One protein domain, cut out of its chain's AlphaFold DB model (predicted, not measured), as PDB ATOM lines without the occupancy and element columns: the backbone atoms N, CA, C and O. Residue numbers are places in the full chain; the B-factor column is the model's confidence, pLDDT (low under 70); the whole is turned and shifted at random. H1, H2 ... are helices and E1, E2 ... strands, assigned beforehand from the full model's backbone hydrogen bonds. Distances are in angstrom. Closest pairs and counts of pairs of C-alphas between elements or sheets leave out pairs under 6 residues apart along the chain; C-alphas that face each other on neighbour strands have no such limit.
ATOM      1  N   SER A  12     345.930 343.781 397.774       84.56
ATOM      2  CA  SER A  12     346.118 344.913 398.690       84.56
ATOM      3  C   SER A  12     347.578 345.354 398.725       84.56
ATOM      4  O   SER A  12     348.470 344.516 398.747       84.56
ATOM      5  N   THR A  13     347.839 346.656 398.832       85.44
ATOM      6  CA  THR A  13     349.203 347.177 399.029       85.44
ATOM      7  C   THR A  13     349.854 346.694 400.325       85.44
ATOM      8  O   THR A  13     351.076 346.637 400.406       85.44
ATOM      9  N   LYS A  14     349.057 346.261 401.312       86.12
ATOM     10  CA  LYS A  14     349.529 345.728 402.602       86.12
ATOM     11  C   LYS A  14     350.334 344.431 402.475       86.12
ATOM     12  O   LYS A  14     351.055 344.082 403.401       86.12
ATOM     13  N   VAL A  15     350.196 343.714 401.360       87.38
ATOM     14  CA  VAL A  15     350.865 342.422 401.134       87.38
ATOM     15  C   VAL A  15     352.181 342.574 400.365       87.38
ATOM     16  O   VAL A  15     352.877 341.586 400.144       87.38
ATOM     17  N   ALA A  16     352.528 343.793 399.940       87.50
ATOM     18  CA  ALA A  16     353.748 344.059 399.192       87.50
ATOM     19  C   ALA A  16     354.990 343.832 400.061       87.50
ATOM     20  O   ALA A  16     355.108 344.363 401.163       87.50
ATOM     21  N   LEU A  17     355.925 343.038 399.543       89.25
ATOM     22  CA  LEU A  17     357.219 342.782 400.172       89.25
ATOM     23  C   LEU A  17     358.256 343.863 399.806       89.25
ATOM     24  O   LEU A  17     359.286 343.977 400.467       89.25
ATOM     25  N   PHE A  18     357.987 344.642 398.754       88.12
ATOM     26  CA  PHE A  18     358.786 345.782 398.301       88.12
ATOM     27  C   PHE A  18     358.244 347.113 398.843       88.12
ATOM     28  O   PHE A  18     357.078 347.211 399.231       88.12
ATOM     29  N   ALA A  19     359.087 348.148 398.838       87.44
ATOM     30  CA  ALA A  19     358.689 349.505 399.206       87.44
ATOM     31  C   ALA A  19     357.678 350.062 398.188       87.44
ATOM     32  O   ALA A  19     357.916 350.023 396.980       87.44
ATOM     33  N   ILE A  20     356.543 350.580 398.664       85.38
ATOM     34  CA  ILE A  20     355.442 351.037 397.796       85.38
ATOM     35  C   ILE A  20     355.893 352.210 396.911       85.38
ATOM     36  O   ILE A  20     355.437 352.349 395.780       85.38
ATOM     37  N   GLU A  21     356.839 353.012 397.391       83.06
ATOM     38  CA  GLU A  21     357.426 354.161 396.699       83.06
ATOM     39  C   GLU A  21     358.230 353.761 395.451       83.06
ATOM     40  O   GLU A  21     358.420 354.574 394.548       83.06
ATOM     41  N   GLU A  22     358.684 352.507 395.380       78.75
ATOM     42  CA  GLU A  22     359.431 351.950 394.248       78.75
ATOM     43  C   GLU A  22     358.510 351.314 393.191       78.75
ATOM     44  O   GLU A  22     358.986 350.806 392.170       78.75
ATOM     45  N   TYR A  23     357.189 351.332 393.412       86.50
ATOM     46  CA  TYR A  23     356.206 350.796 392.478       86.50
ATOM     47  C   TYR A  23     355.868 351.823 391.383       86.50
ATOM     48  O   TYR A  23     355.277 352.861 391.676       86.50
ATOM     49  N   PRO A  24     356.179 351.550 390.101       81.50
ATOM     50  CA  PRO A  24     355.950 352.511 389.021       81.50
ATOM     51  C   PRO A  24     354.504 352.504 388.490       81.50
ATOM     52  O   PRO A  24     354.175 353.292 387.603       81.50
ATOM     53  N   GLY A  25     353.657 351.590 388.974       83.81
ATOM     54  CA  GLY A  25     352.278 351.416 388.519       83.81
ATOM     55  C   GLY A  25     351.256 352.216 389.328       83.81
ATOM     56  O   GLY A  25     351.548 352.780 390.380       83.81
ATOM     57  N   LEU A  26     350.012 352.236 388.848       85.12
ATOM     58  CA  LEU A  26     348.920 352.940 389.519       85.12
ATOM     59  C   LEU A  26     348.429 352.166 390.756       85.12
ATOM     60  O   LEU A  26     348.152 350.966 390.689       85.12
ATOM     61  N   ILE A  27     348.253 352.875 391.871       85.12
ATOM     62  CA  ILE A  27     347.618 352.367 393.094       85.12
ATOM     63  C   ILE A  27     346.275 353.072 393.253       85.12
ATOM     64  O   ILE A  27     346.191 354.294 393.144       85.12
ATOM     65  N   THR A  28     345.222 352.301 393.509       80.81
ATOM     66  CA  THR A  28     343.874 352.838 393.720       80.81
ATOM     67  C   THR A  28     343.479 352.647 395.177       80.81
ATOM     68  O   THR A  28     343.538 351.528 395.693       80.81
ATOM     69  N   SER A  29     343.062 353.723 395.838       79.31
ATOM     70  CA  SER A  29     342.497 353.676 397.185       79.31
ATOM     71  C   SER A  29     340.982 353.491 397.136       79.31
ATOM     72  O   SER A  29     340.324 353.863 396.162       79.31
ATOM     73  N   ASP A  30     340.407 352.927 398.193       76.06
ATOM     74  CA  ASP A  30     338.961 352.962 398.380       76.06
ATOM     75  C   ASP A  30     338.443 354.399 398.617       76.06
ATOM     76  O   ASP A  30     339.206 355.355 398.769       76.06
ATOM     77  N   LEU A  31     337.114 354.557 398.615       67.81
ATOM     78  CA  LEU A  31     336.434 355.855 398.730       67.81
ATOM     79  C   LEU A  31     336.669 356.568 400.076       67.81
ATOM     80  O   LEU A  31     336.321 357.742 400.195       67.81
ATOM     81  N   PHE A  32     337.237 355.877 401.067       68.81
ATOM     82  CA  PHE A  32     337.512 356.398 402.407       68.81
ATOM     83  C   PHE A  32     339.021 356.512 402.701       68.81
ATOM     84  O   PHE A  32     339.398 357.078 403.723       68.81
ATOM     85  N   GLY A  33     339.881 356.048 401.785       66.81
ATOM     86  CA  GLY A  33     341.338 356.078 401.897       66.81
ATOM     87  C   GLY A  33     341.930 355.032 402.849       66.81
ATOM     88  O   GLY A  33     343.110 355.136 403.182       66.81
ATOM     89  N   GLU A  34     341.151 354.047 403.304       70.62
ATOM     90  CA  GLU A  34     341.564 353.103 404.356       70.62
ATOM     91  C   GLU A  34     342.290 351.870 403.795       70.62
ATOM     92  O   GLU A  34     343.293 351.418 404.361       70.62
ATOM     93  N   ASP A  35     341.831 351.349 402.653       77.88
ATOM     94  CA  ASP A  35     342.494 350.278 401.913       77.88
ATOM     95  C   ASP A  35     342.959 350.747 400.528       77.88
ATOM     96  O   ASP A  35     342.233 351.396 399.774       77.88
ATOM     97  N   SER A  36     344.188 350.372 400.170       84.12
ATOM     98  CA  SER A  36     344.779 350.620 398.853       84.12
ATOM     99  C   SER A  36     345.102 349.308 398.142       84.12
ATOM    100  O   SER A  36     345.470 348.313 398.777       84.12
ATOM    101  N   TYR A  37     344.949 349.306 396.818       84.06
ATOM    102  CA  TYR A  37     345.101 348.131 395.962       84.06
ATOM    103  C   TYR A  37     345.903 348.460 394.701       84.06
ATOM    104  O   TYR A  37     345.812 349.566 394.163       84.06
ATOM    105  N   PHE A  38     346.659 347.483 394.206       85.94
ATOM    106  CA  PHE A  38     347.381 347.605 392.940       85.94
ATOM    107  C   PHE A  38     346.411 347.506 391.759       85.94
ATOM    108  O   PHE A  38     345.562 346.614 391.726       85.94
ATOM    109  N   ALA A  39     346.527 348.425 390.796       82.06
ATOM    110  CA  ALA A  39     345.700 348.407 389.588       82.06
ATOM    111  C   ALA A  39     346.209 347.411 388.529       82.06
ATOM    112  O   ALA A  39     345.434 346.992 387.674       82.06
ATOM    113  N   ASP A  40     347.490 347.029 388.598       84.50
ATOM    114  CA  ASP A  40     348.139 346.084 387.687       84.50
ATOM    115  C   ASP A  40     348.692 344.886 388.475       84.50
ATOM    116  O   ASP A  40     349.680 344.990 389.215       84.50
ATOM    117  N   ALA A  41     348.015 343.744 388.330       81.06
ATOM    118  CA  ALA A  41     348.375 342.506 389.008       81.06
ATOM    119  C   ALA A  41     349.680 341.899 388.471       81.06
ATOM    120  O   ALA A  41     350.457 341.363 389.259       81.06
ATOM    121  N   ASP A  42     349.953 342.008 387.170       81.62
ATOM    122  CA  ASP A  42     351.151 341.428 386.555       81.62
ATOM    123  C   ASP A  42     352.398 342.204 386.988       81.62
ATOM    124  O   ASP A  42     353.399 341.611 387.401       81.62
ATOM    125  N   LEU A  43     352.309 343.538 387.002       83.38
ATOM    126  CA  LEU A  43     353.379 344.398 387.500       83.38
ATOM    127  C   LEU A  43     353.599 344.227 389.010       83.38
ATOM    128  O   LEU A  43     354.742 344.241 389.472       83.38
ATOM    129  N   PHE A  44     352.527 344.029 389.789       87.81
ATOM    130  CA  PHE A  44     352.654 343.650 391.199       87.81
ATOM    131  C   PHE A  44     353.429 342.336 391.344       87.81
ATOM    132  O   PHE A  44     354.402 342.295 392.092       87.81
ATOM    133  N   TRP A  45     353.042 341.281 390.621       86.56
ATOM    134  CA  TRP A  45     353.696 339.975 390.721       86.56
ATOM    135  C   TRP A  45     355.155 340.018 390.273       86.56
ATOM    136  O   TRP A  45     355.995 339.363 390.890       86.56
ATOM    137  N   GLN A  46     355.488 340.825 389.264       85.19
ATOM    138  CA  GLN A  46     356.874 341.067 388.878       85.19
ATOM    139  C   GLN A  46     357.681 341.652 390.048       85.19
ATOM    140  O   GLN A  46     358.698 341.079 390.441       85.19
ATOM    141  N   LYS A  47     357.203 342.750 390.648       88.50
ATOM    142  CA  LYS A  47     357.879 343.405 391.780       88.50
ATOM    143  C   LYS A  47     357.921 342.543 393.036       88.50
ATOM    144  O   LYS A  47     358.935 342.507 393.730       88.50
ATOM    145  N   GLN A  48     356.867 341.778 393.287       89.88
ATOM    146  CA  GLN A  48     356.802 340.856 394.411       89.88
ATOM    147  C   GLN A  48     357.818 339.719 394.259       89.88
ATOM    148  O   GLN A  48     358.521 339.395 395.212       89.88
ATOM    149  N   ASN A  49     357.968 339.161 393.057       86.88
ATOM    150  CA  ASN A  49     358.961 338.122 392.786       86.88
ATOM    151  C   ASN A  49     360.405 338.653 392.858       86.88
ATOM    152  O   ASN A  49     361.271 337.959 393.391       86.88
ATOM    153  N   GLU A  50     360.664 339.883 392.394       88.06
ATOM    154  CA  GLU A  50     361.959 340.570 392.567       88.06
ATOM    155  C   GLU A  50     362.310 340.728 394.063       88.06
ATOM    156  O   GLU A  50     363.427 340.417 394.495       88.06
ATOM    157  N   ALA A  51     361.333 341.128 394.883       89.56
ATOM    158  CA  ALA A  51     361.497 341.262 396.328       89.56
ATOM    159  C   ALA A  51     361.703 339.910 397.031       89.56
ATOM    160  O   ALA A  51     362.568 339.792 397.901       89.56
ATOM    161  N   ILE A  52     360.968 338.863 396.633       89.31
ATOM    162  CA  ILE A  52     361.137 337.498 397.159       89.31
ATOM    163  C   ILE A  52     362.534 336.964 396.823       89.31
ATOM    164  O   ILE A  52     363.187 336.382 397.691       89.31
ATOM    165  N   ALA A  53     363.023 337.184 395.598       86.56
ATOM    166  CA  ALA A  53     364.373 336.792 395.199       86.56
ATOM    167  C   ALA A  53     365.439 337.512 396.041       86.56
ATOM    168  O   ALA A  53     366.331 336.866 396.590       86.56
ATOM    169  N   THR A  54     365.281 338.820 396.252       90.25
ATOM    170  CA  THR A  54     366.170 339.616 397.118       90.25
ATOM    171  C   THR A  54     366.150 339.121 398.569       90.25
ATOM    172  O   THR A  54     367.197 339.003 399.216       90.25
ATOM    173  N   LYS A  55     364.966 338.772 399.088       89.62
ATOM    174  CA  LYS A  55     364.797 338.238 400.446       89.62
ATOM    175  C   LYS A  55     365.449 336.861 400.592       89.62
ATOM    176  O   LYS A  55     366.149 336.617 401.574       89.62
ATOM    177  N   ARG A  56     365.282 335.984 399.597       89.25
ATOM    178  CA  ARG A  56     365.951 334.676 399.512       89.25
ATOM    179  C   ARG A  56     367.469 334.830 399.552       89.25
ATOM    180  O   ARG A  56     368.128 334.147 400.332       89.25
ATOM    181  N   ASP A  57     368.012 335.730 398.741       88.62
ATOM    182  CA  ASP A  57     369.457 335.924 398.631       88.62
ATOM    183  C   ASP A  57     370.034 336.541 399.915       88.62
ATOM    184  O   ASP A  57     371.091 336.118 400.379       88.62
ATOM    185  N   THR A  58     369.298 337.451 400.565       91.56
ATOM    186  CA  THR A  58     369.636 337.955 401.910       91.56
ATOM    187  C   THR A  58     369.780 336.813 402.913       91.56
ATOM    188  O   THR A  58     370.794 336.717 403.600       91.56
ATOM    189  N   TYR A  59     368.817 335.895 402.960       88.56
ATOM    190  CA  TYR A  59     368.880 334.764 403.879       88.56
ATOM    191  C   TYR A  59     370.042 333.802 403.584       88.56
ATOM    192  O   TYR A  59     370.710 333.325 404.505       88.56
ATOM    193  N   LEU A  60     370.335 333.533 402.313       83.75
ATOM    194  CA  LEU A  60     371.512 332.740 401.951       83.75
ATOM    195  C   LEU A  60     372.809 333.443 402.386       83.75
ATOM    196  O   LEU A  60     373.674 332.806 402.987       83.75
ATOM    197  N   ASN A  61     372.905 334.761 402.189       86.44
ATOM    198  CA  ASN A  61     374.053 335.572 402.607       86.44
ATOM    199  C   ASN A  61     374.216 335.644 404.130       86.44
ATOM    200  O   ASN A  61     375.334 335.677 404.637       86.44
ATOM    201  N   GLU A  62     373.120 335.605 404.885       85.69
ATOM    202  CA  GLU A  62     373.167 335.486 406.342       85.69
ATOM    203  C   GLU A  62     373.684 334.107 406.799       85.69
ATOM    204  O   GLU A  62     373.930 333.915 407.993       85.69
ATOM    205  N   GLY A  63     373.815 333.124 405.905       79.50
ATOM    206  CA  GLY A  63     374.352 331.789 406.185       79.50
ATOM    207  C   GLY A  63     373.291 330.730 406.492       79.50
ATOM    208  O   GLY A  63     373.550 329.806 407.265       79.50
ATOM    209  N   TRP A  64     372.063 330.890 405.988       85.19
ATOM    210  CA  TRP A  64     371.060 329.821 406.025       85.19
ATOM    211  C   TRP A  64     371.402 328.748 404.978       85.19
ATOM    212  O   TRP A  64     371.833 329.074 403.877       85.19
ATOM    213  N   SER A  65     371.237 327.467 405.323       77.88
ATOM    214  CA  SER A  65     371.686 326.345 404.476       77.88
ATOM    215  C   SER A  65     370.893 326.211 403.177       77.88
ATOM    216  O   SER A  65     371.442 325.789 402.162       77.88
ATOM    217  N   GLU A  66     369.602 326.546 403.208       84.06
ATOM    218  CA  GLU A  66     368.702 326.476 402.061       84.06
ATOM    219  C   GLU A  66     367.455 327.338 402.314       84.06
ATOM    220  O   GLU A  66     366.970 327.437 403.448       84.06
ATOM    221  N   VAL A  67     366.923 327.934 401.246       87.81
ATOM    222  CA  VAL A  67     365.661 328.681 401.248       87.81
ATOM    223  C   VAL A  67     364.739 328.056 400.204       87.81
ATOM    224  O   VAL A  67     365.062 328.037 399.017       87.81
ATOM    225  N   VAL A  68     363.602 327.532 400.649       88.06
ATOM    226  CA  VAL A  68     362.616 326.830 399.824       88.06
ATOM    227  C   VAL A  68     361.426 327.751 399.596       88.06
ATOM    228  O   VAL A  68     360.768 328.151 400.549       88.06
ATOM    229  N   LEU A  69     361.138 328.074 398.338       88.81
ATOM    230  CA  LEU A  69     359.923 328.790 397.949       88.81
ATOM    231  C   LEU A  69     358.850 327.760 397.577       88.81
ATOM    232  O   LEU A  69     359.063 326.984 396.644       88.81
ATOM    233  N   LEU A  70     357.740 327.718 398.316       84.56
ATOM    234  CA  LEU A  70     356.613 326.844 397.977       84.56
ATOM    235  C   LEU A  70     355.837 327.389 396.775       84.56
ATOM    236  O   LEU A  70     355.911 328.577 396.456       84.56
ATOM    237  N   GLU A  71     355.082 326.516 396.106       80.94
ATOM    238  CA  GLU A  71     354.228 326.948 394.999       80.94
ATOM    239  C   GLU A  71     353.161 327.945 395.491       80.94
ATOM    240  O   GLU A  71     352.659 327.801 396.612       80.94
ATOM    241  N   PRO A  72     352.772 328.940 394.671       80.31
ATOM    242  CA  PRO A  72     351.743 329.902 395.049       80.31
ATOM    243  C   PRO A  72     350.445 329.218 395.502       80.31
ATOM    244  O   PRO A  72     349.873 328.408 394.775       80.31
ATOM    245  N   GLY A  73     349.974 329.564 396.701       76.19
ATOM    246  CA  GLY A  73     348.781 328.987 397.327       76.19
ATOM    247  C   GLY A  73     349.027 327.768 398.217       76.19
ATOM    248  O   GLY A  73     348.107 327.352 398.923       76.19
ATOM    249  N   GLN A  74     350.241 327.210 398.237       81.94
ATOM    250  CA  GLN A  74     350.596 326.164 399.194       81.94
ATOM    251  C   GLN A  74     350.853 326.760 400.584       81.94
ATOM    252  O   GLN A  74     351.618 327.711 400.747       81.94
ATOM    253  N   TYR A  75     350.231 326.161 401.599       82.12
ATOM    254  CA  TYR A  75     350.398 326.564 402.993       82.12
ATOM    255  C   TYR A  75     351.541 325.804 403.663       82.12
ATOM    256  O   TYR A  75     351.743 324.610 403.438       82.12
ATOM    257  N   PHE A  76     352.250 326.481 404.566       86.75
ATOM    258  CA  PHE A  76     353.228 325.828 405.423       86.75
ATOM    259  C   PHE A  76     352.533 325.104 406.578       86.75
ATOM    260  O   PHE A  76     352.006 325.706 407.515       86.75
ATOM    261  N   HIS A  77     352.563 323.777 406.537       84.69
ATOM    262  CA  HIS A  77     352.063 322.941 407.618       84.69
ATOM    263  C   HIS A  77     353.163 322.699 408.658       84.69
ATOM    264  O   HIS A  77     353.990 321.794 408.527       84.69
ATOM    265  N   ALA A  78     353.158 323.496 409.732       81.44
ATOM    266  CA  ALA A  78     354.155 323.410 410.805       81.44
ATOM    267  C   ALA A  78     354.224 322.027 411.484       81.44
ATOM    268  O   ALA A  78     355.248 321.679 412.061       81.44
ATOM    269  N   TRP A  79     353.157 321.222 411.409       79.62
ATOM    270  CA  TRP A  79     353.117 319.873 411.976       79.62
ATOM    271  C   TRP A  79     353.924 318.845 411.166       79.62
ATOM    272  O   TRP A  79     354.408 317.888 411.768       79.62
ATOM    273  N   ASP A  80     354.159 319.065 409.868       82.75
ATOM    274  CA  ASP A  80     355.020 318.222 409.014       82.75
ATOM    275  C   ASP A  80     356.516 318.549 409.137       82.75
ATOM    276  O   ASP A  80     357.382 317.847 408.594       82.75
ATOM    277  N   HIS A  81     356.828 319.598 409.894       86.00
ATOM    278  CA  HIS A  81     358.159 320.155 410.031       86.00
ATOM    279  C   HIS A  81     358.608 320.164 411.493       86.00
ATOM    280  O   HIS A  81     357.811 320.092 412.427       86.00
ATOM    281  N   GLU A  82     359.916 320.234 411.699       84.94
ATOM    282  CA  GLU A  82     360.533 320.318 413.016       84.94
ATOM    283  C   GLU A  82     361.376 321.591 413.122       84.94
ATOM    284  O   GLU A  82     362.205 321.871 412.246       84.94
ATOM    285  N   LYS A  83     361.182 322.360 414.206       87.00
ATOM    286  CA  LYS A  83     361.985 323.557 414.475       87.00
ATOM    287  C   LYS A  83     363.443 323.174 414.675       87.00
ATOM    288  O   LYS A  83     363.801 322.515 415.649       87.00
ATOM    289  N   THR A  84     364.284 323.661 413.778       82.56
ATOM    290  CA  THR A  84     365.711 323.380 413.751       82.56
ATOM    291  C   THR A  84     366.470 324.702 413.668       82.56
ATOM    292  O   THR A  84     366.301 325.442 412.700       82.56
ATOM    293  N   PRO A  85     367.321 325.037 414.656       84.31
ATOM    294  CA  PRO A  85     368.135 326.243 414.593       84.31
ATOM    295  C   PRO A  85     369.031 326.254 413.352       84.31
ATOM    296  O   PRO A  85     369.529 325.210 412.931       84.31
ATOM    297  N   LYS A  86     369.336 327.447 412.840       83.38
ATOM    298  CA  LYS A  86     370.250 327.674 411.709       83.38
ATOM    299  C   LYS A  86     371.564 326.884 411.803       83.38
ATOM    300  O   LYS A  86     371.964 326.223 410.854       83.38
ATOM    301  N   LYS A  87     372.184 326.854 412.991       77.50
ATOM    302  CA  LYS A  87     373.436 326.112 413.263       77.50
ATOM    303  C   LYS A  87     373.323 324.588 413.093       77.50
ATOM    304  O   LYS A  87     374.345 323.926 412.991       77.50
ATOM    305  N   LYS A  88     372.109 324.034 413.096       74.56
ATOM    306  CA  LYS A  88     371.822 322.603 412.914       74.56
ATOM    307  C   LYS A  88     371.235 322.294 411.528       74.56
ATOM    308  O   LYS A  88     370.615 321.254 411.348       74.56
ATOM    309  N   GLY A  89     371.409 323.201 410.562       77.12
ATOM    310  CA  GLY A  89     370.969 323.004 409.179       77.12
ATOM    311  C   GLY A  89     369.496 323.322 408.924       77.12
ATOM    312  O   GLY A  89     368.977 322.910 407.890       77.12
ATOM    313  N   GLY A  90     368.829 324.043 409.836       85.00
ATOM    314  CA  GLY A  90     367.470 324.539 409.611       85.00
ATOM    315  C   GLY A  90     367.381 325.401 408.353       85.00
ATOM    316  O   GLY A  90     368.270 326.212 408.101       85.00
ATOM    317  N   LYS A  91     366.307 325.220 407.584       89.44
ATOM    318  CA  LYS A  91     366.038 325.921 406.325       89.44
ATOM    319  C   LYS A  91     365.000 327.014 406.535       89.44
ATOM    320  O   LYS A  91     364.327 327.052 407.570       89.44
ATOM    321  N   ILE A  92     364.861 327.885 405.546       90.31
ATOM    322  CA  ILE A  92     363.760 328.847 405.487       90.31
ATOM    323  C   ILE A  92     362.753 328.368 404.460       90.31
ATOM    324  O   ILE A  92     363.135 328.014 403.349       90.31
ATOM    325  N   VAL A  93     361.477 328.378 404.820       90.31
ATOM    326  CA  VAL A  93     360.384 328.112 403.886       90.31
ATOM    327  C   VAL A  93     359.638 329.415 403.651       90.31
ATOM    328  O   VAL A  93     359.124 330.003 404.597       90.31
ATOM    329  N   ILE A  94     359.600 329.880 402.408       91.06
ATOM    330  CA  ILE A  94     358.838 331.056 401.997       91.06
ATOM    331  C   ILE A  94     357.538 330.565 401.369       91.06
ATOM    332  O   ILE A  94     357.564 329.772 400.426       91.06
ATOM    333  N   THR A  95     356.407 331.026 401.891       89.94
ATOM    334  CA  THR A  95     355.090 330.771 401.304       89.94
ATOM    335  C   THR A  95     354.546 332.035 400.678       89.94
ATOM    336  O   THR A  95     354.811 333.135 401.156       89.94
ATOM    337  N   VAL A  96     353.822 331.868 399.574       90.25
ATOM    338  CA  VAL A  96     353.197 332.967 398.842       90.25
ATOM    339  C   VAL A  96     351.739 332.606 398.629       90.25
ATOM    340  O   VAL A  96     351.436 331.603 397.984       90.25
ATOM    341  N   SER A  97     350.815 333.388 399.180       86.94
ATOM    342  CA  SER A  97     349.385 333.158 398.982       86.94
ATOM    343  C   SER A  97     348.960 333.580 397.571       86.94
ATOM    344  O   SER A  97     349.600 334.417 396.937       86.94
ATOM    345  N   HIS A  98     347.825 333.076 397.076       81.00
ATOM    346  CA  HIS A  98     347.254 333.544 395.800       81.00
ATOM    347  C   HIS A  98     346.921 335.047 395.790       81.00
ATOM    348  O   HIS A  98     346.648 335.604 394.733       81.00
ATOM    349  N   ARG A  99     346.914 335.706 396.956       80.75
ATOM    350  CA  ARG A  99     346.674 337.147 397.098       80.75
ATOM    351  C   ARG A  99     347.960 337.956 397.277       80.75
ATOM    352  O   ARG A  99     347.867 339.149 397.534       80.75
ATOM    353  N   GLY A 100     349.126 337.326 397.138       81.19
ATOM    354  CA  GLY A 100     350.424 337.995 397.198       81.19
ATOM    355  C   GLY A 100     351.027 338.117 398.594       81.19
ATOM    356  O   GLY A 100     352.110 338.675 398.706       81.19
ATOM    357  N   GLU A 101     350.382 337.597 399.643       87.06
ATOM    358  CA  GLU A 101     350.957 337.587 400.998       87.06
ATOM    359  C   GLU A 101     352.160 336.652 401.038       87.06
ATOM    360  O   GLU A 101     352.062 335.511 400.582       87.06
ATOM    361  N   VAL A 102     353.278 337.133 401.578       89.75
ATOM    362  CA  VAL A 102     354.520 336.365 401.685       89.75
ATOM    363  C   VAL A 102     354.867 336.160 403.150       89.75
ATOM    364  O   VAL A 102     355.075 337.128 403.879       89.75
ATOM    365  N   GLU A 103     355.001 334.906 403.570       90.69
ATOM    366  CA  GLU A 103     355.456 334.556 404.917       90.69
ATOM    367  C   GLU A 103     356.774 333.784 404.854       90.69
ATOM    368  O   GLU A 103     356.935 332.854 404.065       90.69
ATOM    369  N   CYS A 104     357.732 334.169 405.700       90.62
ATOM    370  CA  CYS A 104     359.027 333.501 405.817       90.62
ATOM    371  C   CYS A 104     359.069 332.700 407.122       90.62
ATOM    372  O   CYS A 104     359.126 333.261 408.216       90.62
ATOM    373  N   HIS A 105     359.059 331.375 407.016       90.44
ATOM    374  CA  HIS A 105     359.170 330.471 408.153       90.44
ATOM    375  C   HIS A 105     360.632 330.077 408.339       90.44
ATOM    376  O   HIS A 105     361.177 329.257 407.600       90.44
ATOM    377  N   GLU A 106     361.274 330.660 409.346       90.75
ATOM    378  CA  GLU A 106     362.697 330.455 409.607       90.75
ATOM    379  C   GLU A 106     362.964 329.260 410.529       90.75
ATOM    380  O   GLU A 106     362.309 329.090 411.561       90.75
ATOM    381  N   GLY A 107     363.978 328.460 410.188       88.31
ATOM    382  CA  GLY A 107     364.490 327.401 411.055       88.31
ATOM    383  C   GLY A 107     363.627 326.149 411.076       88.31
ATOM    384  O   GLY A 107     363.255 325.673 412.148       88.31
ATOM    385  N   TRP A 108     363.342 325.592 409.901       87.06
ATOM    386  CA  TRP A 108     362.534 324.384 409.762       87.06
ATOM    387  C   TRP A 108     363.221 323.334 408.895       87.06
ATOM    388  O   TRP A 108     363.932 323.646 407.945       87.06
ATOM    389  N   LEU A 109     362.992 322.070 409.230       84.12
ATOM    390  CA  LEU A 109     363.292 320.916 408.385       84.12
ATOM    391  C   LEU A 109     362.036 320.062 408.285       84.12
ATOM    392  O   LEU A 109     361.263 320.007 409.242       84.12
ATOM    393  N   SER A 110     361.832 319.364 407.169       83.44
ATOM    394  CA  SER A 110     360.795 318.330 407.144       83.44
ATOM    395  C   SER A 110     361.126 317.256 408.185       83.44
ATOM    396  O   SER A 110     362.299 316.976 408.451       83.44
ATOM    397  N   ARG A 111     360.119 316.592 408.764       80.88
ATOM    398  CA  ARG A 111     360.357 315.507 409.741       80.88
ATOM    399  C   ARG A 111     361.309 314.421 409.222       80.88
ATOM    400  O   ARG A 111     362.073 313.846 409.992       80.88
ATOM    401  N   LYS A 112     361.293 314.152 407.911       77.62
ATOM    402  CA  LYS A 112     362.197 313.197 407.253       77.62
ATOM    403  C   LYS A 112     363.652 313.676 407.264       77.62
ATOM    404  O   LYS A 112     364.551 312.872 407.496       77.62
ATOM    405  N   GLU A 113     363.889 314.961 407.023       79.81
ATOM    406  CA  GLU A 113     365.225 315.566 407.068       79.81
ATOM    407  C   GLU A 113     365.731 315.723 408.502       79.81
ATOM    408  O   GLU A 113     366.873 315.372 408.772       79.81
ATOM    409  N   ALA A 114     364.876 316.160 409.432       77.06
ATOM    410  CA  ALA A 114     365.218 316.262 410.850       77.06
ATOM    411  C   ALA A 114     365.597 314.894 411.444       77.06
ATOM    412  O   ALA A 114     366.572 314.779 412.186       77.06
TER     413      ALA A 114
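What this domain is: This is residues 12 to 114 of the 377 residues of the protein "Chromosome partitioning protein ParB" of Mesorhizobium sp. L2C054A000 (UniProt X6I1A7). A strongly twisted sheet of four strands, E3, E5, E6 and E4, has the long helix H1 over one face, running along the strands. H1 reaches past the sheet at its first end, where the small hairpin E1 and E2 makes one end of the elongated whole; the short helix H2 is at the other end. The printed part has 103 residues, with two named helices and six named strands that follow along the chain as E1, E2, H1, E3, E4, E5, E6, H2; the larger sheet runs E3, E5, E6, E4 and is mixed, and E1 and E2 form an antiparallel sheet of two. The class is mixed, helices and strands; the whole is loose, with a radius of gyration of the C-alphas of 16.0 A and spans of 50 by 27 by 21 A.

How they stand to each other: In the larger sheet E5, residues 91 to 96, and E6, residues 102 to 110, are inner strands and an antiparallel hairpin, with N 93 and O 105 within hydrogen-bond range at 2.9 A. E6 bends by 86 degrees at residue 107 and pairs over residues 108 to 110 with the edge strand E4, residues 81 to 83, antiparallel, with N 82 and O 109 at 2.8 A. The other edge strand, E3, residues 67 to 69, is parallel to E5 at 22 degrees, with N 68 and O 92 at 2.8 A. H1, residues 41 to 61, is on this sheet at a height of 9.8 A, over E5 and only just not over E3, on which 2 of its C-alphas fall. On the local plane H1 and E5 stand at 7 degrees, along the strands. The closest C-alphas of H1 and E3 are those of Arg 56 and Val 67, 6.2 A. H2, residues 111 to 114, only grazes the sheet. E1, residues 27 to 29, and E2, residues 36 to 38, are a hairpin at 150 degrees, with N 28 and O 37 at 2.9 A; both are apart from E5. In H1 every O i to N i+4 pair is within hydrogen-bond range; H2 is too short for one.

Where its parts are: H1 is 29.9 A long, from C-alpha 41 at (348.375, 342.506, 389.008) to C-alpha 61 at (374.053, 335.572, 402.607). E6 measures 19.9 A and E5 16.4 A; E2 measures 7.1 A, E4 6.8 A, E1 6.7 A, E3 6.6 A and H2 5.0 A. E1 begins at C-alpha 27, (347.618, 352.367, 393.094).

The domain as a whole: The C-alphas of Leu 31 and Lys 88 are the two farthest apart, 50.6 A. The printed part has no cut. The link from E3 to E4, 11 residues, is long, and residues 12 to 26 hold no named element. Mean pLDDT of the printed part is 84.2; residues 31 to 33 are under 70.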